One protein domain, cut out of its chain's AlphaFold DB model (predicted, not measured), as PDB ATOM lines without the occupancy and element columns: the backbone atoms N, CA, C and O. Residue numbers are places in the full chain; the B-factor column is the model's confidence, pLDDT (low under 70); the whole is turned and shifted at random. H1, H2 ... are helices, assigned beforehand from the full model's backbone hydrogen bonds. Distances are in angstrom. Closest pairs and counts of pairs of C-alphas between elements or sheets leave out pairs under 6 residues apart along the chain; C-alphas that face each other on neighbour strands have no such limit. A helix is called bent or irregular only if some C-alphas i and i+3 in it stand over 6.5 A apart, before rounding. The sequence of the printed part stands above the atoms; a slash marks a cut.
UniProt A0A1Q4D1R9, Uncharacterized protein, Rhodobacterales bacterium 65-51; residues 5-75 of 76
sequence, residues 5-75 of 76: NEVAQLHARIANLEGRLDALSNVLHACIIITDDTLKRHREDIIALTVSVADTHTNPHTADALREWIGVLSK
ATOM      1  N   ASN A   5      22.939-103.914  31.438       74.62
ATOM      2  CA  ASN A   5      24.017-103.016  31.848       74.62
ATOM      3  C   ASN A   5      23.903-101.601  31.262       74.62
ATOM      4  O   ASN A   5      24.166-100.638  31.976       74.62
ATOM      5  N   GLU A   6      23.487-101.445  30.003       73.56
ATOM      6  CA  GLU A   6      23.282-100.118  29.397       73.56
ATOM      7  C   GLU A   6      22.129 -99.381  30.077       73.56
ATOM      8  O   GLU A   6      22.236 -98.193  30.371       73.56
ATOM      9  N   VAL A   7      21.052-100.096  30.408       78.38
ATOM     10  CA  VAL A   7      19.904 -99.520  31.122       78.38
ATOM     11  C   VAL A   7      20.296 -99.081  32.539       78.38
ATOM     12  O   VAL A   7      19.907 -98.001  32.979       78.38
ATOM     13  N   ALA A   8      21.102 -99.871  33.254       76.00
ATOM     14  CA  ALA A   8      21.595 -99.501  34.582       76.00
ATOM     15  C   ALA A   8      22.540 -98.284  34.542       76.00
ATOM     16  O   ALA A   8      22.428 -97.380  35.371       76.00
ATOM     17  N   GLN A   9      23.433 -98.226  33.551       72.94
ATOM     18  CA  GLN A   9      24.333 -97.086  33.357       72.94
ATOM     19  C   GLN A   9      23.573 -95.808  32.986       72.94
ATOM     20  O   GLN A   9      23.909 -94.731  33.482       72.94
ATOM     21  N   LEU A  10      22.525 -95.916  32.164       73.81
ATOM     22  CA  LEU A  10      21.655 -94.788  31.833       73.81
ATOM     23  C   LEU A  10      20.926 -94.252  33.070       73.81
ATOM     24  O   LEU A  10      20.935 -93.043  33.281       73.81
ATOM     25  N   HIS A  11      20.386 -95.118  33.934       74.31
ATOM     26  CA  HIS A  11      19.751 -94.681  35.184       74.31
ATOM     27  C   HIS A  11      20.725 -93.980  36.136       74.31
ATOM     28  O   HIS A  11      20.400 -92.923  36.671       74.31
ATOM     29  N   ALA A  12      21.937 -94.513  36.313       71.12
ATOM     30  CA  ALA A  12      22.954 -93.871  37.149       71.12
ATOM     31  C   ALA A  12      23.350 -92.484  36.612       71.12
ATOM     32  O   ALA A  12      23.591 -91.545  37.373       71.12
ATOM     33  N   ARG A  13      23.390 -92.342  35.285       69.50
ATOM     34  CA  ARG A  13      23.712 -91.086  34.611       69.50
ATOM     35  C   ARG A  13      22.573 -90.068  34.708       69.50
ATOM     36  O   ARG A  13      22.860 -88.891  34.901       69.50
ATOM     37  N   ILE A  14      21.316 -90.511  34.634       69.81
ATOM     38  CA  ILE A  14      20.133 -89.672  34.880       69.81
ATOM     39  C   ILE A  14      20.143 -89.158  36.322       69.81
ATOM     40  O   ILE A  14      20.114 -87.948  36.514       69.81
ATOM     41  N   ALA A  15      20.320 -90.034  37.314       65.44
ATOM     42  CA  ALA A  15      20.359 -89.637  38.724       65.44
ATOM     43  C   ALA A  15      21.488 -88.632  39.034       65.44
ATOM     44  O   ALA A  15      21.317 -87.701  39.819       65.44
ATOM     45  N   ASN A  16      22.650 -88.782  38.386       65.94
ATOM     46  CA  ASN A  16      23.751 -87.822  38.497       65.94
ATOM     47  C   ASN A  16      23.381 -86.454  37.888       65.94
ATOM     48  O   ASN A  16      23.626 -85.415  38.500       65.94
ATOM     49  N   LEU A  17      22.755 -86.444  36.707       68.81
ATOM     50  CA  LEU A  17      22.295 -85.209  36.063       68.81
ATOM     51  C   LEU A  17      21.203 -84.503  36.879       68.81
ATOM     52  O   LEU A  17      21.256 -83.284  37.012       68.81
ATOM     53  N   GLU A  18      20.267 -85.251  37.463       65.81
ATOM     54  CA  GLU A  18      19.225 -84.719  38.350       65.81
ATOM     55  C   GLU A  18      19.832 -84.070  39.599       65.81
ATOM     56  O   GLU A  18      19.539 -82.912  39.888       65.81
ATOM     57  N   GLY A  19      20.779 -84.739  40.270       65.44
ATOM     58  CA  GLY A  19      21.476 -84.157  41.425       65.44
ATOM     59  C   GLY A  19      22.259 -82.879  41.088       65.44
ATOM     60  O   GLY A  19      22.334 -81.953  41.896       65.44
ATOM     61  N   ARG A  20      22.813 -82.787  39.872       65.50
ATOM     62  CA  ARG A  20      23.506 -81.582  39.384       65.50
ATOM     63  C   ARG A  20      22.541 -80.448  39.035       65.50
ATOM     64  O   ARG A  20      22.878 -79.289  39.269       65.50
ATOM     65  N   LEU A  21      21.363 -80.764  38.497       71.88
ATOM     66  CA  LEU A  21      20.306 -79.787  38.222       71.88
ATOM     67  C   LEU A  21      19.708 -79.224  39.512       71.88
ATOM     68  O   LEU A  21      19.519 -78.014  39.595       71.88
ATOM     69  N   ASP A  22      19.498 -80.057  40.531       64.69
ATOM     70  CA  ASP A  22      19.059 -79.599  41.854       64.69
ATOM     71  C   ASP A  22      20.102 -78.689  42.509       64.69
ATOM     72  O   ASP A  22      19.761 -77.642  43.061       64.69
ATOM     73  N   ALA A  23      21.391 -79.025  42.393       63.03
ATOM     74  CA  ALA A  23      22.466 -78.160  42.870       63.03
ATOM     75  C   ALA A  23      22.488 -76.807  42.136       63.03
ATOM     76  O   ALA A  23      22.598 -75.763  42.777       63.03
ATOM     77  N   LEU A  24      22.326 -76.806  40.807       70.31
ATOM     78  CA  LEU A  24      22.258 -75.581  40.005       70.31
ATOM     79  C   LEU A  24      21.015 -74.748  40.345       70.31
ATOM     80  O   LEU A  24      21.110 -73.532  40.480       70.31
ATOM     81  N   SER A  25      19.867 -75.401  40.522       67.75
ATOM     82  CA  SER A  25      18.615 -74.777  40.952       67.75
ATOM     83  C   SER A  25      18.786 -74.110  42.314       67.75
ATOM     84  O   SER A  25      18.435 -72.945  42.467       67.75
ATOM     85  N   ASN A  26      19.426 -74.783  43.273       60.41
ATOM     86  CA  ASN A  26      19.724 -74.216  44.587       60.41
ATOM     87  C   ASN A  26      20.691 -73.030  44.514       60.41
ATOM     88  O   ASN A  26      20.482 -72.043  45.214       60.41
ATOM     89  N   VAL A  27      21.715 -73.082  43.654       63.78
ATOM     90  CA  VAL A  27      22.629 -71.949  43.429       63.78
ATOM     91  C   VAL A  27      21.889 -70.773  42.793       63.78
ATOM     92  O   VAL A  27      22.034 -69.651  43.258       63.78
ATOM     93  N   LEU A  28      21.046 -71.010  41.785       65.25
ATOM     94  CA  LEU A  28      20.230 -69.969  41.155       65.25
ATOM     95  C   LEU A  28      19.214 -69.374  42.135       65.25
ATOM     96  O   LEU A  28      19.048 -68.160  42.182       65.25
ATOM     97  N   HIS A  29      18.571 -70.207  42.951       60.34
ATOM     98  CA  HIS A  29      17.630 -69.769  43.976       60.34
ATOM     99  C   HIS A  29      18.341 -68.961  45.066       60.34
ATOM    100  O   HIS A  29      17.845 -67.914  45.480       60.34
ATOM    101  N   ALA A  30      19.537 -69.392  45.476       52.94
ATOM    102  CA  ALA A  30      20.397 -68.610  46.348       52.94
ATOM    103  C   ALA A  30      20.742 -67.274  45.682       52.94
ATOM    104  O   ALA A  30      20.519 -66.249  46.304       52.94
ATOM    105  N   CYS A  31      21.155 -67.244  44.411       58.19
ATOM    106  CA  CYS A  31      21.444 -66.016  43.659       58.19
ATOM    107  C   CYS A  31      20.239 -65.068  43.525       58.19
ATOM    108  O   CYS A  31      20.433 -63.858  43.513       58.19
ATOM    109  N   ILE A  32      19.010 -65.593  43.458       55.84
ATOM    110  CA  ILE A  32      17.767 -64.798  43.421       55.84
ATOM    111  C   ILE A  32      17.443 -64.188  44.798       55.84
ATOM    112  O   ILE A  32      16.871 -63.102  44.867       55.84
ATOM    113  N   ILE A  33      17.806 -64.862  45.895       53.81
ATOM    114  CA  ILE A  33      17.589 -64.393  47.282       53.81
ATOM    115  C   ILE A  33      18.784 -63.575  47.810       53.81
ATOM    116  O   ILE A  33      18.683 -62.836  48.791       53.81
ATOM    117  N   ILE A  34      19.930 -63.687  47.151       56.22
ATOM    118  CA  ILE A  34      21.179 -63.036  47.500       56.22
ATOM    119  C   ILE A  34      21.073 -61.536  47.191       56.22
ATOM    120  O   ILE A  34      20.879 -61.105  46.059       56.22
ATOM    121  N   THR A  35      21.229 -60.719  48.229       64.38
ATOM    122  CA  THR A  35      21.476 -59.283  48.080       64.38
ATOM    123  C   THR A  35      22.764 -59.055  47.283       64.38
ATOM    124  O   THR A  35      23.702 -59.843  47.397       64.38
ATOM    125  N   ASP A  36      22.847 -57.961  46.523       66.38
ATOM    126  CA  ASP A  36      24.003 -57.597  45.678       66.38
ATOM    127  C   ASP A  36      25.372 -57.767  46.381       66.38
ATOM    128  O   ASP A  36      26.359 -58.194  45.781       66.38
ATOM    129  N   ASP A  37      25.430 -57.508  47.691       66.25
ATOM    130  CA  ASP A  37      26.629 -57.667  48.525       66.25
ATOM    131  C   ASP A  37      27.033 -59.122  48.797       66.25
ATOM    132  O   ASP A  37      28.209 -59.425  49.015       66.25
ATOM    133  N   THR A  38      26.069 -60.036  48.841       68.12
ATOM    134  CA  THR A  38      26.335 -61.470  49.003       68.12
ATOM    135  C   THR A  38      26.747 -62.078  47.660       68.12
ATOM    136  O   THR A  38      27.642 -62.922  47.635       68.12
ATOM    137  N   LEU A  39      26.210 -61.564  46.543       72.44
ATOM    138  CA  LEU A  39      26.642 -61.954  45.200       72.44
ATOM    139  C   LEU A  39      28.093 -61.540  44.991       72.44
ATOM    140  O   LEU A  39      28.904 -62.379  44.628       72.44
ATOM    141  N   LYS A  40      28.448 -60.288  45.317       74.06
ATOM    142  CA  LYS A  40      29.834 -59.794  45.246       74.06
ATOM    143  C   LYS A  40      30.805 -60.624  46.084       74.06
ATOM    144  O   LYS A  40      31.907 -60.898  45.621       74.06
ATOM    145  N   ARG A  41      30.409 -61.033  47.295       78.94
ATOM    146  CA  ARG A  41      31.269 -61.818  48.198       78.94
ATOM    147  C   ARG A  41      31.532 -63.243  47.720       78.94
ATOM    148  O   ARG A  41      32.638 -63.724  47.915       78.94
ATOM    149  N   HIS A  42      30.544 -63.896  47.112       80.00
ATOM    150  CA  HIS A  42      30.642 -65.305  46.698       80.00
ATOM    151  C   HIS A  42      30.752 -65.491  45.186       80.00
ATOM    152  O   HIS A  42      30.667 -66.606  44.676       80.00
ATOM    153  N   ARG A  43      30.940 -64.396  44.452       80.88
ATOM    154  CA  ARG A  43      30.975 -64.374  42.995       80.88
ATOM    155  C   ARG A  43      31.987 -65.355  42.418       80.88
ATOM    156  O   ARG A  43      31.647 -66.109  41.514       80.88
ATOM    157  N   GLU A  44      33.214 -65.344  42.931       84.00
ATOM    158  CA  GLU A  44      34.266 -66.230  42.432       84.00
ATOM    159  C   GLU A  44      33.968 -67.699  42.734       84.00
ATOM    160  O   GLU A  44      34.156 -68.545  41.862       84.00
ATOM    161  N   ASP A  45      33.402 -67.996  43.907       82.69
ATOM    162  CA  ASP A  45      32.986 -69.353  44.276       82.69
ATOM    163  C   ASP A  45      31.881 -69.869  43.340       82.69
ATOM    164  O   ASP A  45      31.935 -71.003  42.864       82.69
ATOM    165  N   ILE A  46      30.897 -69.017  43.023       79.56
ATOM    166  CA  ILE A  46      29.799 -69.329  42.096       79.56
ATOM    167  C   ILE A  46      30.339 -69.546  40.678       79.56
ATOM    168  O   ILE A  46      29.930 -70.495  40.004       79.56
ATOM    169  N   ILE A  47      31.274 -68.705  40.225       84.50
ATOM    170  CA  ILE A  47      31.938 -68.868  38.926       84.50
ATOM    171  C   ILE A  47      32.699 -70.197  38.888       84.50
ATOM    172  O   ILE A  47      32.503 -70.970  37.952       84.50
ATOM    173  N   ALA A  48      33.501 -70.508  39.908       83.25
ATOM    174  CA  ALA A  48      34.276 -71.746  39.975       83.25
ATOM    175  C   ALA A  48      33.381 -72.999  39.966       83.25
ATOM    176  O   ALA A  48      33.648 -73.956  39.232       83.25
ATOM    177  N   LEU A  49      32.276 -72.974  40.719       81.81
ATOM    178  CA  LEU A  49      31.256 -74.028  40.701       81.81
ATOM    179  C   LEU A  49      30.632 -74.184  39.314       81.81
ATOM    180  O   LEU A  49      30.524 -75.297  38.801       81.81
ATOM    181  N   THR A  50      30.263 -73.073  38.684       79.69
ATOM    182  CA  THR A  50      29.611 -73.081  37.371       79.69
ATOM    183  C   THR A  50      30.561 -73.576  36.276       79.69
ATOM    184  O   THR A  50      30.137 -74.346  35.415       79.69
ATOM    185  N   VAL A  51      31.850 -73.219  36.341       85.69
ATOM    186  CA  VAL A  51      32.901 -73.724  35.436       85.69
ATOM    187  C   VAL A  51      33.041 -75.235  35.586       85.69
ATOM    188  O   VAL A  51      32.958 -75.964  34.600       85.69
ATOM    189  N   SER A  52      33.153 -75.721  36.825       80.94
ATOM    190  CA  SER A  52      33.239 -77.155  37.120       80.94
ATOM    191  C   SER A  52      32.030 -77.933  36.580       80.94
ATOM    192  O   SER A  52      32.171 -79.006  35.981       80.94
ATOM    193  N   VAL A  53      30.821 -77.375  36.714       78.69
ATOM    194  CA  VAL A  53      29.607 -77.975  36.148       78.69
ATOM    195  C   VAL A  53      29.634 -77.945  34.620       78.69
ATOM    196  O   VAL A  53      29.276 -78.954  34.016       78.69
ATOM    197  N   ALA A  54      30.068 -76.853  33.989       79.00
ATOM    198  CA  ALA A  54      30.150 -76.754  32.532       79.00
ATOM    199  C   ALA A  54      31.140 -77.769  31.938       79.00
ATOM    200  O   ALA A  54      30.813 -78.455  30.969       79.00
ATOM    201  N   ASP A  55      32.314 -77.924  32.551       84.19
ATOM    202  CA  ASP A  55      33.380 -78.797  32.046       84.19
ATOM    203  C   ASP A  55      33.074 -80.286  32.219       84.19
ATOM    204  O   ASP A  55      33.522 -81.123  31.435       84.19
ATOM    205  N   THR A  56      32.256 -80.633  33.210       81.31
ATOM    206  CA  THR A  56      31.843 -82.021  33.464       81.31
ATOM    207  C   THR A  56      30.523 -82.390  32.778       81.31
ATOM    208  O   THR A  56      30.005 -83.492  32.986       81.31
ATOM    209  N   HIS A  57      29.899 -81.478  32.024       75.81
ATOM    210  CA  HIS A  57      28.592 -81.720  31.413       75.81
ATOM    211  C   HIS A  57      28.715 -82.448  30.067       75.81
ATOM    212  O   HIS A  57      29.454 -82.031  29.183       75.81
ATOM    213  N   THR A  58      27.943 -83.523  29.864       78.19
ATOM    214  CA  THR A  58      27.986 -84.287  28.599       78.19
ATOM    215  C   THR A  58      27.200 -83.646  27.453       78.19
ATOM    216  O   THR A  58      27.394 -84.035  26.305       78.19
ATOM    217  N   ASN A  59      26.291 -82.706  27.743       71.75
ATOM    218  CA  ASN A  59      25.580 -81.938  26.714       71.75
ATOM    219  C   ASN A  59      26.347 -80.634  26.417       71.75
ATOM    220  O   ASN A  59      26.405 -79.787  27.316       71.75
ATOM    221  N   PRO A  60      26.884 -80.457  25.195       74.25
ATOM    222  CA  PRO A  60      27.665 -79.280  24.826       74.25
ATOM    223  C   PRO A  60      26.844 -77.983  24.845       74.25
ATOM    224  O   PRO A  60      27.344 -76.970  25.314       74.25
ATOM    225  N   HIS A  61      25.563 -78.011  24.461       61.88
ATOM    226  CA  HIS A  61      24.716 -76.809  24.462       61.88
ATOM    227  C   HIS A  61      24.495 -76.250  25.872       61.88
ATOM    228  O   HIS A  61      24.498 -75.040  26.080       61.88
ATOM    229  N   THR A  62      24.327 -77.134  26.857       70.00
ATOM    230  CA  THR A  62      24.207 -76.737  28.265       70.00
ATOM    231  C   THR A  62      25.529 -76.187  28.794       70.00
ATOM    232  O   THR A  62      25.525 -75.195  29.514       70.00
ATOM    233  N   ALA A  63      26.660 -76.794  28.421       72.69
ATOM    234  CA  ALA A  63      27.979 -76.298  28.806       72.69
ATOM    235  C   ALA A  63      28.244 -74.891  28.245       72.69
ATOM    236  O   ALA A  63      28.752 -74.032  28.961       72.69
ATOM    237  N   ASP A  64      27.845 -74.630  26.999       77.81
ATOM    238  CA  ASP A  64      28.011 -73.321  26.364       77.81
ATOM    239  C   ASP A  64      27.129 -72.248  27.012       77.81
ATOM    240  O   ASP A  64      27.618 -71.160  27.313       77.81
ATOM    241  N   ALA A  65      25.872 -72.572  27.334       70.56
ATOM    242  CA  ALA A  65      24.995 -71.664  28.073       70.56
ATOM    243  C   ALA A  65      25.562 -71.310  29.462       70.56
ATOM    244  O   ALA A  65      25.532 -70.150  29.873       70.56
ATOM    245  N   LEU A  66      26.133 -72.286  30.180       77.75
ATOM    246  CA  LEU A  66      26.790 -72.043  31.470       77.75
ATOM    247  C   LEU A  66      28.027 -71.143  31.317       77.75
ATOM    248  O   LEU A  66      28.232 -70.240  32.129       77.75
ATOM    249  N   ARG A  67      28.824 -71.338  30.260       82.44
ATOM    250  CA  ARG A  67      29.986 -70.486  29.940       82.44
ATOM    251  C   ARG A  67      29.586 -69.056  29.589       82.44
ATOM    252  O   ARG A  67      30.265 -68.120  30.008       82.44
ATOM    253  N   GLU A  68      28.485 -68.868  28.870       82.19
ATOM    254  CA  GLU A  68      27.939 -67.539  28.586       82.19
ATOM    255  C   GLU A  68      27.532 -66.820  29.881       82.19
ATOM    256  O   GLU A  68      27.921 -65.672  30.108       82.19
ATOM    257  N   TRP A  69      26.852 -67.531  30.785       78.81
ATOM    258  CA  TRP A  69      26.491 -67.024  32.111       78.81
ATOM    259  C   TRP A  69      27.705 -66.661  32.969       78.81
ATOM    260  O   TRP A  69      27.714 -65.598  33.592       78.81
ATOM    261  N   ILE A  70      28.760 -67.482  32.958       85.38
ATOM    262  CA  ILE A  70      30.047 -67.144  33.588       85.38
ATOM    263  C   ILE A  70      30.605 -65.844  33.002       85.38
ATOM    264  O   ILE A  70      31.093 -64.995  33.747       85.38
ATOM    265  N   GLY A  71      30.512 -65.656  31.683       82.38
ATOM    266  CA  GLY A  71      30.954 -64.440  31.004       82.38
ATOM    267  C   GLY A  71      30.197 -63.184  31.442       82.38
ATOM    268  O   GLY A  71      30.809 -62.121  31.558       82.38
ATOM    269  N   VAL A  72      28.895 -63.296  31.719       78.06
ATOM    270  CA  VAL A  72      28.085 -62.207  32.295       78.06
ATOM    271  C   VAL A  72      28.513 -61.941  33.735       78.06
ATOM    272  O   VAL A  72      28.902 -60.821  34.067       78.06
ATOM    273  N   LEU A  73      28.546 -62.991  34.560       76.00
ATOM    274  CA  LEU A  73      28.954 -62.904  35.959       76.00
ATOM    275  C   LEU A  73      30.364 -62.345  36.114       76.00
ATOM    276  O   LEU A  73      30.590 -61.616  37.061       76.00
ATOM    277  N   SER A  74      31.299 -62.613  35.198       79.94
ATOM    278  CA  SER A  74      32.695 -62.130  35.239       79.94
ATOM    279  C   SER A  74      32.870 -60.667  34.804       79.94
ATOM    280  O   SER A  74      33.948 -60.106  34.984       79.94
ATOM    281  N   LYS A  75      31.825 -60.027  34.267       75.94
ATOM    282  CA  LYS A  75      31.854 -58.618  33.826       75.94
ATOM    283  C   LYS A  75      31.103 -57.657  34.752       75.94
ATOM    284  O   LYS A  75      31.342 -56.456  34.662       75.94
TER     285      LYS A  75
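This is residues 5 to 75 of the 76 residues of an uncharacterized protein of Rhodobacterales bacterium 65-51 (UniProt A0A1Q4D1R9). A long helix, H1, sticks out as an arm with residues 5 to 16; H2 folds back loosely along its other end, and H3 turns again and packs on H2, making a zigzag. The printed part has 71 residues, with three named helices in the order H1, H2, H3 and no named strand: all helix. It is loose, with a radius of gyration of the C-alphas of 14.0 A and spans of 48 by 21 by 14 A.

H1, residues 5 to 33, only just touches H2, residues 36 to 55, with 3 pairs of C-alphas within 8 A, through its residues 20 to 31 alone; the closest C-alphas, of Cys 31 and Leu 39, are 6.8 A apart. This hairpin has a shallow tilt of 16 degrees, opposite ways. H2 touches H3, residues 60 to 73, in a second hairpin, closest at the C-alphas of Ala 54 and Ala 63, 4.3 A, with a shallow tilt of 24 degrees, opposite ways. H1 and H3 are apart. Every O i to N i+4 pair is within hydrogen-bond range in H1 and H3, and 14 of 16 in H2.

H1 runs 42.1 A from C-alpha 5 at (24.017, -103.016, 31.848). H2, 26.9 A long, has a kink of 60 degrees near residue 43 and is irregular: C-alphas 41 and 44 are 7.9 A apart. H3, 19.8 A long, ends at C-alpha 73 at (28.954, -62.904, 35.959).

The C-alphas farthest apart, of Asn 5 and Asp 37, are 48.4 A apart. The printed part has no cut, and both links are tight. Mean pLDDT of the printed part is 72.7; 25 residues are under 70, among them residues 25 to 38.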